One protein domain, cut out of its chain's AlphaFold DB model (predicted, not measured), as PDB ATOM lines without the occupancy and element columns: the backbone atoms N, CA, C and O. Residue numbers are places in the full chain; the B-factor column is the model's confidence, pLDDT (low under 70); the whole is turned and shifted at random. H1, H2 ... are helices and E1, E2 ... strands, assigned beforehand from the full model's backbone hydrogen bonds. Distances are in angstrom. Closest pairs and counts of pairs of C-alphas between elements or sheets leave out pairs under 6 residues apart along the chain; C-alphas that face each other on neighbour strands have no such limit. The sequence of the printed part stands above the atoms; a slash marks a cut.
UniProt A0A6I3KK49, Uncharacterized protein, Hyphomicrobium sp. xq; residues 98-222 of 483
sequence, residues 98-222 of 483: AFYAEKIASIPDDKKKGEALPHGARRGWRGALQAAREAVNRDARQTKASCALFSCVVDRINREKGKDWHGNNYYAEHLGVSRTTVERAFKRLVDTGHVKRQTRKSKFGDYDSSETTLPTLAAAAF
ATOM      1  N   ALA A  98      37.968 -16.922  41.521       94.56
ATOM      2  CA  ALA A  98      37.605 -16.257  42.772       94.56
ATOM      3  C   ALA A  98      36.095 -15.994  42.898       94.56
ATOM      4  O   ALA A  98      35.548 -16.191  43.976       94.56
ATOM      5  N   PHE A  99      35.421 -15.651  41.792       95.00
ATOM      6  CA  PHE A  99      33.976 -15.410  41.777       95.00
ATOM      7  C   PHE A  99      33.189 -16.652  42.211       95.00
ATOM      8  O   PHE A  99      32.306 -16.570  43.062       95.00
ATOM      9  N   TYR A 100      33.527 -17.825  41.666       94.88
ATOM     10  CA  TYR A 100      32.846 -19.069  42.032       94.88
ATOM     11  C   TYR A 100      33.120 -19.473  43.479       94.88
ATOM     12  O   TYR A 100      32.200 -19.897  44.173       94.88
ATOM     13  N   ALA A 101      34.360 -19.309  43.940       95.88
ATOM     14  CA  ALA A 101      34.731 -19.605  45.317       95.88
ATOM     15  C   ALA A 101      33.956 -18.723  46.314       95.88
ATOM     16  O   ALA A 101      33.370 -19.239  47.263       95.88
ATOM     17  N   GLU A 102      33.875 -17.417  46.058       95.62
ATOM     18  CA  GLU A 102      33.113 -16.477  46.884       95.62
ATOM     19  C   GLU A 102      31.612 -16.789  46.872       95.62
ATOM     20  O   GLU A 102      30.979 -16.845  47.925       95.62
ATOM     21  N   LYS A 103      31.044 -17.096  45.696       94.56
ATOM     22  CA  LYS A 103      29.642 -17.516  45.596       94.56
ATOM     23  C   LYS A 103      29.372 -18.772  46.413       94.56
ATOM     24  O   LYS A 103      28.432 -18.775  47.199       94.56
ATOM     25  N   ILE A 104      30.200 -19.809  46.298       95.00
ATOM     26  CA  ILE A 104      30.029 -21.035  47.092       95.00
ATOM     27  C   ILE A 104      30.141 -20.732  48.593       95.00
ATOM     28  O   ILE A 104      29.331 -21.235  49.369       95.00
ATOM     29  N   ALA A 105      31.078 -19.874  48.998       95.62
ATOM     30  CA  ALA A 105      31.211 -19.455  50.392       95.62
ATOM     31  C   ALA A 105      29.983 -18.701  50.923       95.62
ATOM     32  O   ALA A 105      29.650 -18.819  52.100       95.62
ATOM     33  N   SER A 106      29.274 -17.985  50.051       94.62
ATOM     34  CA  SER A 106      28.040 -17.270  50.394       94.62
ATOM     35  C   SER A 106      26.782 -18.150  50.465       94.62
ATOM     36  O   SER A 106      25.704 -17.636  50.761       94.62
ATOM     37  N   ILE A 107      26.874 -19.460  50.191       93.44
ATOM     38  CA  ILE A 107      25.698 -20.340  50.221       93.44
ATOM     39  C   ILE A 107      25.189 -20.487  51.672       93.44
ATOM     40  O   ILE A 107      25.929 -20.957  52.552       93.44
ATOM     41  N   PRO A 108      23.914 -20.134  51.931       91.19
ATOM     42  CA  PRO A 108      23.349 -20.135  53.272       91.19
ATOM     43  C   PRO A 108      23.275 -21.542  53.869       91.19
ATOM     44  O   PRO A 108      23.170 -22.556  53.175       91.19
ATOM     45  N   ASP A 109      23.332 -21.585  55.198       90.81
ATOM     46  CA  ASP A 109      23.143 -22.811  55.963       90.81
ATOM     47  C   ASP A 109      21.711 -23.314  55.854       90.81
ATOM     48  O   ASP A 109      20.770 -22.530  55.914       90.81
ATOM     49  N   ASP A 110      21.529 -24.634  55.813       84.44
ATOM     50  CA  ASP A 110      20.185 -25.235  55.822       84.44
ATOM     51  C   ASP A 110      19.448 -25.025  57.166       84.44
ATOM     52  O   ASP A 110      18.310 -25.458  57.343       84.44
ATOM     53  N   LYS A 111      20.111 -24.430  58.168       65.00
ATOM     54  CA  LYS A 111      19.782 -24.608  59.588       65.00
ATOM     55  C   LYS A 111      18.774 -23.645  60.199       65.00
ATOM     56  O   LYS A 111      18.567 -23.714  61.407       65.00
ATOM     57  N   LYS A 112      18.059 -22.833  59.428       63.38
ATOM     58  CA  LYS A 112      16.941 -22.069  59.997       63.38
ATOM     59  C   LYS A 112      15.676 -22.259  59.183       63.38
ATOM     60  O   LYS A 112      15.371 -21.503  58.269       63.38
ATOM     61  N   LYS A 113      14.923 -23.304  59.554       62.19
ATOM     62  CA  LYS A 113      13.519 -23.458  59.152       62.19
ATOM     63  C   LYS A 113      12.792 -22.150  59.480       62.19
ATOM     64  O   LYS A 113      12.649 -21.823  60.653       62.19
ATOM     65  N   GLY A 114      12.362 -21.427  58.450       67.44
ATOM     66  CA  GLY A 114      11.594 -20.189  58.584       67.44
ATOM     67  C   GLY A 114      12.368 -18.894  58.332       67.44
ATOM     68  O   GLY A 114      11.721 -17.862  58.184       67.44
ATOM     69  N   GLU A 115      13.701 -18.910  58.217       72.94
ATOM     70  CA  GLU A 115      14.407 -17.736  57.688       72.94
ATOM     71  C   GLU A 115      14.321 -17.740  56.163       72.94
ATOM     72  O   GLU A 115      14.670 -18.722  55.502       72.94
ATOM     73  N   ALA A 116      13.818 -16.638  55.603       73.50
ATOM     74  CA  ALA A 116      13.846 -16.418  54.167       73.50
ATOM     75  C   ALA A 116      15.300 -16.504  53.683       73.50
ATOM     76  O   ALA A 116      16.198 -15.901  54.275       73.50
ATOM     77  N   LEU A 117      15.534 -17.273  52.617       74.94
ATOM     78  CA  LEU A 117      16.856 -17.360  52.008       74.94
ATOM     79  C   LEU A 117      17.311 -15.948  51.581       74.94
ATOM     80  O   LEU A 117      16.484 -15.159  51.109       74.94
ATOM     81  N   PRO A 118      18.603 -15.606  51.738       72.69
ATOM     82  CA  PRO A 118      19.136 -14.334  51.263       72.69
ATOM     83  C   PRO A 118      18.810 -14.135  49.776       72.69
ATOM     84  O   PRO A 118      18.779 -15.100  49.007       72.69
ATOM     85  N   HIS A 119      18.556 -12.883  49.378       69.81
ATOM     86  CA  HIS A 119      18.136 -12.537  48.017       69.81
ATOM     87  C   HIS A 119      19.031 -13.202  46.957       69.81
ATOM     88  O   HIS A 119      20.243 -12.987  46.918       69.81
ATOM     89  N   GLY A 120      18.411 -14.027  46.108       68.69
ATOM     90  CA  GLY A 120      19.060 -14.734  45.001       68.69
ATOM     91  C   GLY A 120      19.505 -16.174  45.289       68.69
ATOM     92  O   GLY A 120      19.863 -16.877  44.343       68.69
ATOM     93  N   ALA A 121      19.470 -16.651  46.539       73.50
ATOM     94  CA  ALA A 121      19.703 -18.064  46.846       73.50
ATOM     95  C   ALA A 121      18.400 -18.866  46.696       73.50
ATOM     96  O   ALA A 121      17.427 -18.626  47.409       73.50
ATOM     97  N   ARG A 122      18.382 -19.854  45.793       76.69
ATOM     98  CA  ARG A 122      17.221 -20.745  45.595       76.69
ATOM     99  C   ARG A 122      17.179 -21.893  46.594       76.69
ATOM    100  O   ARG A 122      16.117 -22.449  46.866       76.69
ATOM    101  N   ARG A 123      18.351 -22.326  47.058       84.38
ATOM    102  CA  ARG A 123      18.529 -23.551  47.841       84.38
ATOM    103  C   ARG A 123      19.552 -23.313  48.944       84.38
ATOM    104  O   ARG A 123      20.547 -22.625  48.729       84.38
ATOM    105  N   GLY A 124      19.320 -23.926  50.100       90.44
ATOM    106  CA  GLY A 124      20.354 -24.071  51.122       90.44
ATOM    107  C   GLY A 124      21.469 -25.018  50.667       90.44
ATOM    108  O   GLY A 124      21.370 -25.669  49.617       90.44
ATOM    109  N   TRP A 125      22.538 -25.089  51.458       93.38
ATOM    110  CA  TRP A 125      23.739 -25.877  51.172       93.38
ATOM    111  C   TRP A 125      23.450 -27.301  50.674       93.38
ATOM    112  O   TRP A 125      23.857 -27.646  49.563       93.38
ATOM    113  N   ARG A 126      22.704 -28.132  51.419       93.00
ATOM    114  CA  ARG A 126      22.404 -29.517  50.994       93.00
ATOM    115  C   ARG A 126      21.630 -29.569  49.684       93.00
ATOM    116  O   ARG A 126      21.934 -30.407  48.834       93.00
ATOM    117  N   GLY A 127      20.655 -28.677  49.516       92.38
ATOM    118  CA  GLY A 127      19.855 -28.596  48.296       92.38
ATOM    119  C   GLY A 127      20.703 -28.239  47.074       92.38
ATOM    120  O   GLY A 127      20.503 -28.810  46.002       92.38
ATOM    121  N   ALA A 128      21.682 -27.347  47.245       94.69
ATOM    122  CA  ALA A 128      22.638 -26.985  46.207       94.69
ATOM    123  C   ALA A 128      23.603 -28.137  45.874       94.69
ATOM    124  O   ALA A 128      23.816 -28.424  44.696       94.69
ATOM    125  N   LEU A 129      24.135 -28.853  46.878       95.50
ATOM    126  CA  LEU A 129      25.006 -30.017  46.648       95.50
ATOM    127  C   LEU A 129      24.287 -31.116  45.856       95.50
ATOM    128  O   LEU A 129      24.844 -31.664  44.902       95.50
ATOM    129  N   GLN A 130      23.045 -31.439  46.233       95.50
ATOM    130  CA  GLN A 130      22.251 -32.450  45.534       95.50
ATOM    131  C   GLN A 130      21.948 -32.023  44.093       95.50
ATOM    132  O   GLN A 130      22.177 -32.795  43.165       95.50
ATOM    133  N   ALA A 131      21.509 -30.780  43.896       94.12
ATOM    134  CA  ALA A 131      21.233 -30.233  42.572       94.12
ATOM    135  C   ALA A 131      22.468 -30.246  41.661       94.12
ATOM    136  O   ALA A 131      22.370 -30.609  40.490       94.12
ATOM    137  N   ALA A 132      23.640 -29.906  42.202       96.19
ATOM    138  CA  ALA A 132      24.892 -29.938  41.458       96.19
ATOM    139  C   ALA A 132      25.262 -31.363  41.018       96.19
ATOM    140  O   ALA A 132      25.681 -31.567  39.880       96.19
ATOM    141  N   ARG A 133      25.076 -32.361  41.892       96.94
ATOM    142  CA  ARG A 133      25.287 -33.778  41.547       96.94
ATOM    143  C   ARG A 133      24.328 -34.247  40.465       96.94
ATOM    144  O   ARG A 133      24.756 -34.892  39.515       96.94
ATOM    145  N   GLU A 134      23.045 -33.924  40.603       95.94
ATOM    146  CA  GLU A 134      22.030 -34.266  39.606       95.94
ATOM    147  C   GLU A 134      22.345 -33.645  38.249       95.94
ATOM    148  O   GLU A 134      22.228 -34.332  37.239       95.94
ATOM    149  N   ALA A 135      22.795 -32.389  38.222       95.06
ATOM    150  CA  ALA A 135      23.233 -31.739  36.996       95.06
ATOM    151  C   ALA A 135      24.358 -32.552  36.334       95.06
ATOM    152  O   ALA A 135      24.172 -33.054  35.228       95.06
ATOM    153  N   VAL A 136      25.471 -32.786  37.039       96.38
ATOM    154  CA  VAL A 136      26.617 -33.539  36.491       96.38
ATOM    155  C   VAL A 136      26.232 -34.952  36.046       96.38
ATOM    156  O   VAL A 136      26.731 -35.425  35.030       96.38
ATOM    157  N   ASN A 137      25.320 -35.619  36.757       96.19
ATOM    158  CA  ASN A 137      24.824 -36.942  36.372       96.19
ATOM    159  C   ASN A 137      23.924 -36.921  35.126       96.19
ATOM    160  O   ASN A 137      23.860 -37.928  34.424       96.19
ATOM    161  N   ARG A 138      23.229 -35.810  34.844       95.62
ATOM    162  CA  ARG A 138      22.420 -35.635  33.624       95.62
ATOM    163  C   ARG A 138      23.271 -35.301  32.395       95.62
ATOM    164  O   ARG A 138      22.809 -35.524  31.278       95.62
ATOM    165  N   ASP A 139      24.491 -34.785  32.561       95.56
ATOM    166  CA  ASP A 139      25.385 -34.526  31.427       95.56
ATOM    167  C   ASP A 139      25.943 -35.844  30.860       95.56
ATOM    168  O   ASP A 139      26.881 -36.442  31.391       95.56
ATOM    169  N   ALA A 140      25.394 -36.267  29.717       94.94
ATOM    170  CA  ALA A 140      25.768 -37.492  29.009       94.94
ATOM    171  C   ALA A 140      27.251 -37.558  28.582       94.94
ATOM    172  O   ALA A 140      27.750 -38.629  28.233       94.94
ATOM    173  N   ARG A 141      27.980 -36.433  28.597       94.62
ATOM    174  CA  ARG A 141      29.422 -36.395  28.296       94.62
ATOM    175  C   ARG A 141      30.273 -36.890  29.469       94.62
ATOM    176  O   ARG A 141      31.454 -37.214  29.280       94.62
ATOM    177  N   GLN A 142      29.701 -36.948  30.673       96.75
ATOM    178  CA  GLN A 142      30.404 -37.384  31.872       96.75
ATOM    179  C   GLN A 142      30.536 -38.901  31.938       96.75
ATOM    180  O   GLN A 142      29.649 -39.666  31.571       96.75
ATOM    181  N   THR A 143      31.687 -39.352  32.435       97.06
ATOM    182  CA  THR A 143      31.893 -40.772  32.749       97.06
ATOM    183  C   THR A 143      31.474 -41.071  34.177       97.06
ATOM    184  O   THR A 143      31.507 -40.183  35.026       97.06
ATOM    185  N   LYS A 144      31.228 -42.347  34.493       97.25
ATOM    186  CA  LYS A 144      31.028 -42.795  35.882       97.25
ATOM    187  C   LYS A 144      32.171 -42.352  36.809       97.25
ATOM    188  O   LYS A 144      31.914 -41.924  37.927       97.25
ATOM    189  N   ALA A 145      33.417 -42.389  36.325       97.19
ATOM    190  CA  ALA A 145      34.581 -41.913  37.076       97.19
ATOM    191  C   ALA A 145      34.543 -40.391  37.309       97.19
ATOM    192  O   ALA A 145      34.851 -39.937  38.406       97.19
ATOM    193  N   SER A 146      34.118 -39.608  36.311       98.12
ATOM    194  CA  SER A 146      33.913 -38.158  36.436       98.12
ATOM    195  C   SER A 146      32.821 -37.824  37.453       98.12
ATOM    196  O   SER A 146      33.040 -36.971  38.307       98.12
ATOM    197  N   CYS A 147      31.684 -38.523  37.418       98.12
ATOM    198  CA  CYS A 147      30.591 -38.337  38.375       98.12
ATOM    199  C   CYS A 147      31.000 -38.707  39.812       98.12
ATOM    200  O   CYS A 147      30.693 -37.974  40.755       98.12
ATOM    201  N   ALA A 148      31.725 -39.820  39.984       98.06
ATOM    202  CA  ALA A 148      32.244 -40.250  41.283       98.06
ATOM    203  C   ALA A 148      33.265 -39.247  41.841       98.06
ATOM    204  O   ALA A 148      33.160 -38.827  42.994       98.06
ATOM    205  N   LEU A 149      34.202 -38.799  40.999       98.19
ATOM    206  CA  LEU A 149      35.173 -37.773  41.358       98.19
ATOM    207  C   LEU A 149      34.488 -36.459  41.737       98.19
ATOM    208  O   LEU A 149      34.789 -35.904  42.788       98.19
ATOM    209  N   PHE A 150      33.538 -35.985  40.928       98.25
ATOM    210  CA  PHE A 150      32.783 -34.770  41.224       98.25
ATOM    211  C   PHE A 150      32.061 -34.875  42.569       98.25
ATOM    212  O   PHE A 150      32.156 -33.964  43.385       98.25
ATOM    213  N   SER A 151      31.407 -36.008  42.841       98.00
ATOM    214  CA  SER A 151      30.733 -36.250  44.122       98.00
ATOM    215  C   SER A 151      31.703 -36.176  45.301       98.00
ATOM    216  O   SER A 151      31.392 -35.519  46.292       98.00
ATOM    217  N   CYS A 152      32.901 -36.754  45.157       97.94
ATOM    218  CA  CYS A 152      33.952 -36.674  46.166       97.94
ATOM    219  C   CYS A 152      34.456 -35.237  46.387       97.94
ATOM    220  O   CYS A 152      34.715 -34.856  47.526       97.94
ATOM    221  N   VAL A 153      34.607 -34.435  45.326       97.62
ATOM    222  CA  VAL A 153      35.010 -33.019  45.444       97.62
ATOM    223  C   VAL A 153      33.912 -32.217  46.152       97.62
ATOM    224  O   VAL A 153      34.205 -31.416  47.035       97.62
ATOM    225  N   VAL A 154      32.646 -32.457  45.800       97.12
ATOM    226  CA  VAL A 154      31.468 -31.824  46.418       97.12
ATOM    227  C   VAL A 154      31.410 -32.096  47.923       97.12
ATOM    228  O   VAL A 154      31.119 -31.181  48.683       97.12
ATOM    229  N   ASP A 155      31.720 -33.316  48.370       96.44
ATOM    230  CA  ASP A 155      31.732 -33.659  49.802       96.44
ATOM    231  C   ASP A 155      32.887 -33.016  50.582       96.44
ATOM    232  O   ASP A 155      32.815 -32.884  51.804       96.44
ATOM    233  N   ARG A 156      33.962 -32.625  49.892       96.62
ATOM    234  CA  ARG A 156      35.199 -32.123  50.510       96.62
ATOM    235  C   ARG A 156      35.402 -30.630  50.364       96.62
ATOM    236  O   ARG A 156      36.339 -30.093  50.954       96.62
ATOM    237  N   ILE A 157      34.552 -29.964  49.587       96.75
ATOM    238  CA  ILE A 157      34.674 -28.533  49.373       96.75
ATOM    239  C   ILE A 157      34.603 -27.816  50.719       96.75
ATOM    240  O   ILE A 157      33.658 -27.969  51.495       96.75
ATOM    241  N   ASN A 158      35.638 -27.037  51.019       96.56
ATOM    242  CA  ASN A 158      35.625 -26.212  52.204       96.56
ATOM    243  C   ASN A 158      34.605 -25.115  51.982       96.56
ATOM    244  O   ASN A 158      34.745 -24.277  51.089       96.56
ATOM    245  N   ARG A 159      33.580 -25.144  52.817       95.19
ATOM    246  CA  ARG A 159      32.453 -24.248  52.704       95.19
ATOM    247  C   ARG A 159      32.846 -22.786  52.845       95.19
ATOM    248  O   ARG A 159      32.477 -21.997  51.995       95.19
ATOM    249  N   GLU A 160      33.625 -22.434  53.861       95.31
ATOM    250  CA  GLU A 160      33.999 -21.041  54.142       95.31
ATOM    251  C   GLU A 160      34.833 -20.412  53.026       95.31
ATOM    252  O   GLU A 160      34.814 -19.199  52.833       95.31
ATOM    253  N   LYS A 161      35.610 -21.225  52.305       96.62
ATOM    254  CA  LYS A 161      36.445 -20.740  51.202       96.62
ATOM    255  C   LYS A 161      35.820 -20.970  49.831       96.62
ATOM    256  O   LYS A 161      36.260 -20.329  48.882       96.62
ATOM    257  N   GLY A 162      34.860 -21.885  49.709       96.25
ATOM    258  CA  GLY A 162      34.289 -22.333  48.439       96.25
ATOM    259  C   GLY A 162      35.286 -23.053  47.527       96.25
ATOM    260  O   GLY A 162      35.194 -22.964  46.298       96.25
ATOM    261  N   LYS A 163      36.278 -23.727  48.123       96.50
ATOM    262  CA  LYS A 163      37.369 -24.400  47.403       96.50
ATOM    263  C   LYS A 163      37.703 -25.748  48.013       96.50
ATOM    264  O   LYS A 163      37.531 -25.963  49.207       96.50
ATOM    265  N   ASP A 164      38.276 -26.606  47.192       96.56
ATOM    266  CA  ASP A 164      38.958 -27.822  47.597       96.56
ATOM    267  C   ASP A 164      40.460 -27.721  47.262       96.56
ATOM    268  O   ASP A 164      40.820 -27.204  46.205       96.56
ATOM    269  N   TRP A 165      41.336 -28.190  48.158       94.81
ATOM    270  CA  TRP A 165      42.804 -28.110  48.007       94.81
ATOM    271  C   TRP A 165      43.477 -29.462  47.764       94.81
ATOM    272  O   TRP A 165      44.707 -29.542  47.731       94.81
ATOM    273  N   HIS A 166      42.703 -30.536  47.633       94.69
ATOM    274  CA  HIS A 166      43.272 -31.864  47.481       94.69
ATOM    275  C   HIS A 166      43.867 -32.053  46.073       94.69
ATOM    276  O   HIS A 166      43.310 -31.630  45.055       94.69
ATOM    277  N   GLY A 167      45.043 -32.684  46.015       94.38
ATOM    278  CA  GLY A 167      45.743 -32.997  44.765       94.38
ATOM    279  C   GLY A 167      45.200 -34.248  44.064       94.38
ATOM    280  O   GLY A 167      44.351 -34.964  44.589       94.38
ATOM    281  N   ASN A 168      45.725 -34.569  42.877       95.12
ATOM    282  CA  ASN A 168      45.299 -35.768  42.132       95.12
ATOM    283  C   ASN A 168      45.587 -37.079  42.873       95.12
ATOM    284  O   ASN A 168      44.765 -37.990  42.818       95.12
ATOM    285  N   ASN A 169      46.732 -37.170  43.559       94.69
ATOM    286  CA  ASN A 169      47.128 -38.376  44.295       94.69
ATOM    287  C   ASN A 169      46.112 -38.709  45.394       94.69
ATOM    288  O   ASN A 169      45.724 -39.861  45.542       94.69
ATOM    289  N   TYR A 170      45.613 -37.678  46.077       95.06
ATOM    290  CA  TYR A 170      44.588 -37.815  47.102       95.06
ATOM    291  C   TYR A 170      43.316 -38.481  46.563       95.06
ATOM    292  O   TYR A 170      42.818 -39.455  47.117       95.06
ATOM    293  N   TYR A 171      42.796 -37.971  45.444       96.75
ATOM    294  CA  TYR A 171      41.592 -38.518  44.822       96.75
ATOM    295  C   TYR A 171      41.808 -39.913  44.240       96.75
ATOM    296  O   TYR A 171      40.885 -40.722  44.248       96.75
ATOM    297  N   ALA A 172      43.011 -40.199  43.739       96.75
ATOM    298  CA  ALA A 172      43.373 -41.511  43.218       96.75
ATOM    299  C   ALA A 172      43.313 -42.571  44.327       96.75
ATOM    300  O   ALA A 172      42.645 -43.591  44.167       96.75
ATOM    301  N   GLU A 173      43.926 -42.277  45.475       97.19
ATOM    302  CA  GLU A 173      43.890 -43.130  46.663       97.19
ATOM    303  C   GLU A 173      42.464 -43.273  47.208       97.19
ATOM    304  O   GLU A 173      41.986 -44.386  47.415       97.19
ATOM    305  N   HIS A 174      41.742 -42.159  47.362       97.38
ATOM    306  CA  HIS A 174      40.408 -42.169  47.961       97.38
ATOM    307  C   HIS A 174      39.356 -42.902  47.115       97.38
ATOM    308  O   HIS A 174      38.447 -43.521  47.663       97.38
ATOM    309  N   LEU A 175      39.465 -42.837  45.785       97.44
ATOM    310  CA  LEU A 175      38.544 -43.512  44.865       97.44
ATOM    311  C   LEU A 175      39.027 -44.912  44.450       97.44
ATOM    312  O   LEU A 175      38.296 -45.605  43.745       97.44
ATOM    313  N   GLY A 176      40.240 -45.323  44.837       97.44
ATOM    314  CA  GLY A 176      40.828 -46.597  44.414       97.44
ATOM    315  C   GLY A 176      41.071 -46.679  42.902       97.44
ATOM    316  O   GLY A 176      40.871 -47.729  42.293       97.44
ATOM    317  N   VAL A 177      41.459 -45.569  42.268       97.56
ATOM    318  CA  VAL A 177      41.712 -45.490  40.819       97.56
ATOM    319  C   VAL A 177      43.095 -44.915  40.533       97.56
ATOM    320  O   VAL A 177      43.696 -44.244  41.363       97.56
ATOM    321  N   SER A 178      43.615 -45.130  39.325       97.44
ATOM    322  CA  SER A 178      44.912 -44.558  38.949       97.44
ATOM    323  C   SER A 178      44.872 -43.027  38.856       97.44
ATOM    324  O   SER A 178      43.881 -42.441  38.406       97.44
ATOM    325  N   ARG A 179      45.998 -42.371  39.178       96.06
ATOM    326  CA  ARG A 179      46.193 -40.913  39.022       96.06
ATOM    327  C   ARG A 179      45.804 -40.424  37.622       96.06
ATOM    328  O   ARG A 179      45.101 -39.427  37.487       96.06
ATOM    329  N   THR A 180      46.174 -41.167  36.580       96.69
ATOM    330  CA  THR A 180      45.821 -40.851  35.186       96.69
ATOM    331  C   THR A 180      44.309 -40.861  34.941       96.69
ATOM    332  O   THR A 180      43.802 -40.077  34.140       96.69
ATOM    333  N   THR A 181      43.560 -41.734  35.623       97.62
ATOM    334  CA  THR A 181      42.090 -41.765  35.533       97.62
ATOM    335  C   THR A 181      41.487 -40.512  36.158       97.62
ATOM    336  O   THR A 181      40.615 -39.893  35.549       97.62
ATOM    337  N   VAL A 182      42.004 -40.088  37.314       97.44
ATOM    338  CA  VAL A 182      41.611 -38.837  37.982       97.44
ATOM    339  C   VAL A 182      41.914 -37.620  37.107       97.44
ATOM    340  O   VAL A 182      41.051 -36.767  36.925       97.44
ATOM    341  N   GLU A 183      43.100 -37.552  36.503       96.19
ATOM    342  CA  GLU A 183      43.488 -36.462  35.597       96.19
ATOM    343  C   GLU A 183      42.557 -36.359  34.386       96.19
ATOM    344  O   GLU A 183      42.081 -35.271  34.056       96.19
ATOM    345  N   ARG A 184      42.229 -37.494  33.755       97.00
ATOM    346  CA  ARG A 184      41.263 -37.538  32.647       97.00
ATOM    347  C   ARG A 184      39.858 -37.138  33.095       97.00
ATOM    348  O   ARG A 184      39.167 -36.447  32.349       97.00
ATOM    349  N   ALA A 185      39.433 -37.566  34.281       97.56
ATOM    350  CA  ALA A 185      38.129 -37.227  34.837       97.56
ATOM    351  C   ALA A 185      38.018 -35.724  35.139       97.56
ATOM    352  O   ALA A 185      37.047 -35.099  34.715       97.56
ATOM    353  N   PHE A 186      39.036 -35.123  35.767       97.31
ATOM    354  CA  PHE A 186      39.104 -33.674  35.967       97.31
ATOM    355  C   PHE A 186      39.132 -32.912  34.653       97.31
ATOM    356  O   PHE A 186      38.401 -31.938  34.522       97.31
ATOM    357  N   LYS A 187      39.931 -33.357  33.675       96.12
ATOM    358  CA  LYS A 187      39.967 -32.726  32.353       96.12
ATOM    359  C   LYS A 187      38.567 -32.666  31.743       96.12
ATOM    360  O   LYS A 187      38.136 -31.591  31.357       96.12
ATOM    361  N   ARG A 188      37.811 -33.770  31.771       96.31
ATOM    362  CA  ARG A 188      36.417 -33.787  31.293       96.31
ATOM    363  C   ARG A 188      35.511 -32.829  32.064       96.31
ATOM    364  O   ARG A 188      34.742 -32.112  31.443       96.31
ATOM    365  N   LEU A 189      35.606 -32.801  33.394       96.88
ATOM    366  CA  LEU A 189      34.803 -31.897  34.226       96.88
ATOM    367  C   LEU A 189      35.139 -30.415  33.982       96.88
ATOM    368  O   LEU A 189      34.262 -29.563  34.115       96.88
ATOM    369  N   VAL A 190      36.392 -30.104  33.643       95.69
ATOM    370  CA  VAL A 190      36.835 -28.758  33.255       95.69
ATOM    371  C   VAL A 190      36.342 -28.411  31.854       95.69
ATOM    372  O   VAL A 190      35.770 -27.340  31.666       95.69
ATOM    373  N   ASP A 191      36.489 -29.333  30.901       94.44
ATOM    374  CA  ASP A 191      36.051 -29.163  29.512       94.44
ATOM    375  C   ASP A 191      34.531 -28.950  29.417       94.44
ATOM    376  O   ASP A 191      34.063 -28.238  28.532       94.44
ATOM    377  N   THR A 192      33.745 -29.524  30.338       94.38
ATOM    378  CA  THR A 192      32.293 -29.290  30.418       94.38
ATOM    379  C   THR A 192      31.880 -28.144  31.340       94.38
ATOM    380  O   THR A 192      30.689 -27.873  31.489       94.38
ATOM    381  N   GLY A 193      32.838 -27.462  31.971       95.00
ATOM    382  CA  GLY A 193      32.578 -26.321  32.848       95.00
ATOM    383  C   GLY A 193      31.965 -26.672  34.208       95.00
ATOM    384  O   GLY A 193      31.498 -25.772  34.908       95.00
ATOM    385  N   HIS A 194      31.966 -27.942  34.627       96.25
ATOM    386  CA  HIS A 194      31.487 -28.319  35.966       96.25
ATOM    387  C   HIS A 194      32.465 -27.968  37.074       96.25
ATOM    388  O   HIS A 194      32.057 -27.674  38.202       96.25
ATOM    389  N   VAL A 195      33.751 -28.005  36.742       96.94
ATOM    390  CA  VAL A 195      34.859 -27.761  37.656       96.94
ATOM    391  C   VAL A 195      35.760 -26.693  37.061       96.94
ATOM    392  O   VAL A 195      36.042 -26.696  35.866       96.94
ATOM    393  N   LYS A 196      36.268 -25.796  37.904       96.06
ATOM    394  CA  LYS A 196      37.369 -24.903  37.546       96.06
ATOM    395  C   LYS A 196      38.528 -25.185  38.483       96.06
ATOM    396  O   LYS A 196      38.342 -25.257  39.696       96.06
ATOM    397  N   ARG A 197      39.716 -25.390  37.919       95.25
ATOM    398  CA  ARG A 197      40.890 -25.822  38.674       95.25
ATOM    399  C   ARG A 197      42.065 -24.904  38.384       95.25
ATOM    400  O   ARG A 197      42.305 -24.561  37.230       95.25
ATOM    401  N   GLN A 198      42.767 -24.499  39.430       94.00
ATOM    402  CA  GLN A 198      43.939 -23.646  39.352       94.00
ATOM    403  C   GLN A 198      45.127 -24.386  39.953       94.00
ATOM    404  O   GLN A 198      45.081 -24.842  41.096       94.00
ATOM    405  N   THR A 199      46.199 -24.513  39.177       91.50
ATOM    406  CA  THR A 199      47.458 -25.057  39.680       91.50
ATOM    407  C   THR A 199      48.077 -24.042  40.622       91.50
ATOM    408  O   THR A 199      48.209 -22.862  40.289       91.50
ATOM    409  N   ARG A 200      48.468 -24.499  41.804       84.56
ATOM    410  CA  ARG A 200      49.157 -23.687  42.790       84.56
ATOM    411  C   ARG A 200      50.565 -24.240  42.946       84.56
ATOM    412  O   ARG A 200      50.757 -25.450  43.045       84.56
ATOM    413  N   LYS A 201      51.558 -23.352  42.966       80.06
ATOM    414  CA  LYS A 201      52.898 -23.741  43.405       80.06
ATOM    415  C   LYS A 201      52.796 -24.136  44.871       80.06
ATOM    416  O   LYS A 201      52.348 -23.330  45.693       80.06
ATOM    417  N   SER A 202      53.172 -25.366  45.190       75.12
ATOM    418  CA  SER A 202      53.331 -25.769  46.578       75.12
ATOM    419  C   SER A 202      54.416 -24.908  47.233       75.12
ATOM    420  O   SER A 202      55.251 -24.302  46.553       75.12
ATOM    421  N   LYS A 203      54.436 -24.866  48.568       76.38
ATOM    422  CA  LYS A 203      55.517 -24.200  49.316       76.38
ATOM    423  C   LYS A 203      56.903 -24.766  48.973       76.38
ATOM    424  O   LYS A 203      57.885 -24.052  49.111       76.38
ATOM    425  N   PHE A 204      56.960 -26.013  48.508       76.06
ATOM    426  CA  PHE A 204      58.182 -26.713  48.116       76.06
ATOM    427  C   PHE A 204      58.546 -26.517  46.634       76.06
ATOM    428  O   PHE A 204      59.523 -27.082  46.165       76.06
ATOM    429  N   GLY A 205      57.786 -25.710  45.884       75.38
ATOM    430  CA  GLY A 205      58.028 -25.451  44.461       75.38
ATOM    431  C   GLY A 205      57.371 -26.460  43.514       75.38
ATOM    432  O   GLY A 205      57.194 -26.146  42.338       75.38
ATOM    433  N   ASP A 206      56.914 -27.606  44.023       72.56
ATOM    434  CA  ASP A 206      56.195 -28.606  43.232       72.56
ATOM    435  C   ASP A 206      54.798 -28.113  42.837       72.56
ATOM    436  O   ASP A 206      54.073 -27.536  43.649       72.56
ATOM    437  N   TYR A 207      54.384 -28.367  41.596       68.69
ATOM    438  CA  TYR A 207      53.080 -27.955  41.056       68.69
ATOM    439  C   TYR A 207      51.937 -28.937  41.378       68.69
ATOM    440  O   TYR A 207      50.879 -28.880  40.754       68.69
ATOM    441  N   ASP A 208      52.125 -29.835  42.346       66.44
ATOM    442  CA  ASP A 208      51.154 -30.899  42.647       66.44
ATOM    443  C   ASP A 208      49.957 -30.414  43.496       66.44
ATOM    444  O   ASP A 208      48.955 -31.125  43.616       66.44
ATOM    445  N   SER A 209      50.009 -29.193  44.050       72.50
ATOM    446  CA  SER A 209      48.856 -28.602  44.740       72.50
ATOM    447  C   SER A 209      47.908 -27.930  43.751       72.50
ATOM    448  O   SER A 209      48.302 -27.058  42.978       72.50
ATOM    449  N   SER A 210      46.632 -28.297  43.790       86.62
ATOM    450  CA  SER A 210      45.600 -27.701  42.943       86.62
ATOM    451  C   SER A 210      44.461 -27.164  43.793       86.62
ATOM    452  O   SER A 210      43.981 -27.876  44.669       86.62
ATOM    453  N   GLU A 211      43.999 -25.952  43.498       94.00
ATOM    454  CA  GLU A 211      42.745 -25.436  44.045       94.00
ATOM    455  C   GLU A 211      41.614 -25.741  43.064       94.00
ATOM    456  O   GLU A 211      41.714 -25.448  41.871       94.00
ATOM    457  N   THR A 212      40.534 -26.327  43.563       96.56
ATOM    458  CA  THR A 212      39.367 -26.721  42.778       96.56
ATOM    459  C   THR A 212      38.148 -25.958  43.283       96.56
ATOM    460  O   THR A 212      37.891 -25.916  44.481       96.56
ATOM    461  N   THR A 213      37.383 -25.349  42.381       96.69
ATOM    462  CA  THR A 213      36.074 -24.751  42.674       96.69
ATOM    463  C   THR A 213      35.021 -25.315  41.723       96.69
ATOM    464  O   THR A 213      35.352 -25.919  40.695       96.69
ATOM    465  N   LEU A 214      33.748 -25.153  42.074       96.75
ATOM    466  CA  LEU A 214      32.628 -25.846  41.441       96.75
ATOM    467  C   LEU A 214      31.622 -24.844  40.850       96.75
ATOM    468  O   LEU A 214      30.617 -24.545  41.494       96.75
ATOM    469  N   PRO A 215      31.833 -24.346  39.614       96.44
ATOM    470  CA  PRO A 215      30.862 -23.486  38.936       96.44
ATOM    471  C   PRO A 215      29.437 -24.053  38.930       96.44
ATOM    472  O   PRO A 215      28.480 -23.310  39.117       96.44
ATOM    473  N   THR A 216      29.290 -25.375  38.788       94.88
ATOM    474  CA  THR A 216      27.973 -26.036  38.836       94.88
ATOM    475  C   THR A 216      27.326 -25.975  40.221       94.88
ATOM    476  O   THR A 216      26.109 -25.872  40.302       94.88
ATOM    477  N   LEU A 217      28.103 -25.970  41.310       96.00
ATOM    478  CA  LEU A 217      27.557 -25.774  42.657       96.00
ATOM    479  C   LEU A 217      27.081 -24.332  42.864       96.00
ATOM    480  O   LEU A 217      25.998 -24.119  43.401       96.00
ATOM    481  N   ALA A 218      27.854 -23.350  42.392       94.75
ATOM    482  CA  ALA A 218      27.443 -21.948  42.433       94.75
ATOM    483  C   ALA A 218      26.152 -21.715  41.625       94.75
ATOM    484  O   ALA A 218      25.223 -21.095  42.133       94.75
ATOM    485  N   ALA A 219      26.060 -22.272  40.413       93.19
ATOM    486  CA  ALA A 219      24.857 -22.201  39.575       93.19
ATOM    487  C   ALA A 219      23.653 -22.953  40.170       93.19
ATOM    488  O   ALA A 219      22.507 -22.591  39.936       93.19
ATOM    489  N   ALA A 220      23.893 -24.019  40.933       93.38
ATOM    490  CA  ALA A 220      22.828 -24.762  41.599       93.38
ATOM    491  C   ALA A 220      22.248 -24.015  42.813       93.38
ATOM    492  O   ALA A 220      21.080 -24.211  43.159       93.38
ATOM    493  N   ALA A 221      23.064 -23.194  43.476       92.62
ATOM    494  CA  ALA A 221      22.652 -22.406  44.633       92.62
ATOM    495  C   ALA A 221      22.013 -21.065  44.246       92.62
ATOM    496  O   ALA A 221      21.048 -20.641  44.886       92.62
ATOM    497  N   PHE A 222      22.539 -20.418  43.205       90.25
ATOM    498  CA  PHE A 222      22.143 -19.081  42.772       90.25
ATOM    499  C   PHE A 222      21.701 -19.084  41.316       90.25
ATOM    500  O   PHE A 222      22.304 -19.762  40.485       90.25
TER     501      PHE A 222
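What this domain is: This is residues 98 to 222 of the 483 residues of an uncharacterized protein of Hyphomicrobium sp. xq (UniProt A0A6I3KK49). A two-stranded hairpin, E1 and E2, runs out from a body of six helices in two groups: in one, H3, H4 and H5 pack together, each about perpendicular to the other two, and in the other H6 packs on both H1 and H2. The helical hairpin of H2 and H3 joins the two groups, while a long loop, residues 106 to 124, reaches out from the end of the body opposite to the turn of the strand hairpin. The printed part has 125 residues, with six named helices and two named strands in the order H1, H2, H3, H4, H5, E1, E2, H6; the sheet, in the order E1 - E2, is antiparallel, and the class is mostly helix. The whole is compact, with a radius of gyration of the C-alphas of 14.8 A, and its C-alphas span 46 by 36 by 22 A along their three main axes.

Where its parts are: Strand E1 is residues 196 to 200, 13.0 A from first to last C-alpha, and begins with C-alpha 196 at (37.369, -24.903, 37.546). Strand E2 is residues 209 to 213, 13.5 A long. H6 follows after one residue as residues 215 to 221, 10.1 A long, and ends with C-alpha 221 at (22.652, -22.406, 44.633). H5, residues 179 to 191, comes before E1 and measures 18.2 A. H4 is residues 168 to 175, 10.6 A long. H3 is residues 144 to 156, 18.6 A long, and H2, the longest helix, is residues 125 to 138, 20.1 A long. H1, residues 98 to 105, is 10.4 A long and begins with C-alpha 98 at (37.605, -16.257, 42.772).

How they stand to each other: E1 and E2 form a hairpin of antiparallel neighbours, with 156 degrees between their directions. The C-alphas of residues 197 and 212 face each other at 4.5 A. N 198 and O 211 are within hydrogen-bond range at 2.8 A, and so are N 213 and O 196 at 2.9 A. The closest C-alphas of H1 and E2, those of Ala 101 and Thr 213, are 5.9 A apart; those of H5 and E1, Val 190 and Lys 196, are 5.8 A apart. H6 touches H1, closest at the C-alphas of Ile 104 and Ala 218, 5.4 A; they run the same way at a steep tilt of 37 degrees, only just past shallow. H6 also touches H2, closest at the C-alphas of Ala 128 and Ala 221, 4.8 A, with a steep tilt of 52 degrees, opposite ways. H2 and H3 form a helical hairpin at a shallow tilt of 12 degrees, opposite ways; the C-alphas of Asn 137 and Cys 147 are their closest, 6.3 A. H3 is the hub, touching three helices. With residues 145 to 150 alone it touches H5, about perpendicular at 85 degrees, closest at the C-alphas of Ser 146 and Ala 185, 4.6 A. With residues 148 to 152 alone it touches H4, about perpendicular at 79 degrees, closest at the C-alphas of Leu 149 and Tyr 171, 7.3 A. H4 touches residues 179 to 183 of H5 alone, about perpendicular at 77 degrees, with the C-alphas of Ala 172 and Arg 179 closest at 5.1 A. The helix packing is mostly crossed: of six touching pairs, one is at a shallow tilt. H1 and H5 are apart, among others. In H1, H2, H3, H4, H5 and H6 every O i to N i+4 pair is within hydrogen-bond range.

The domain as a whole: The two C-alphas farthest apart, those of Gly 114 and Gly 205, are 48.8 A from each other. The printed part has no cut. The links from H1 to H2, with 19 residues, and from H3 to H4, with 11, are long. The mean pLDDT of the printed part is 91.3, and residues 111 to 114, 119 to 120 and 207 to 208 are under 70.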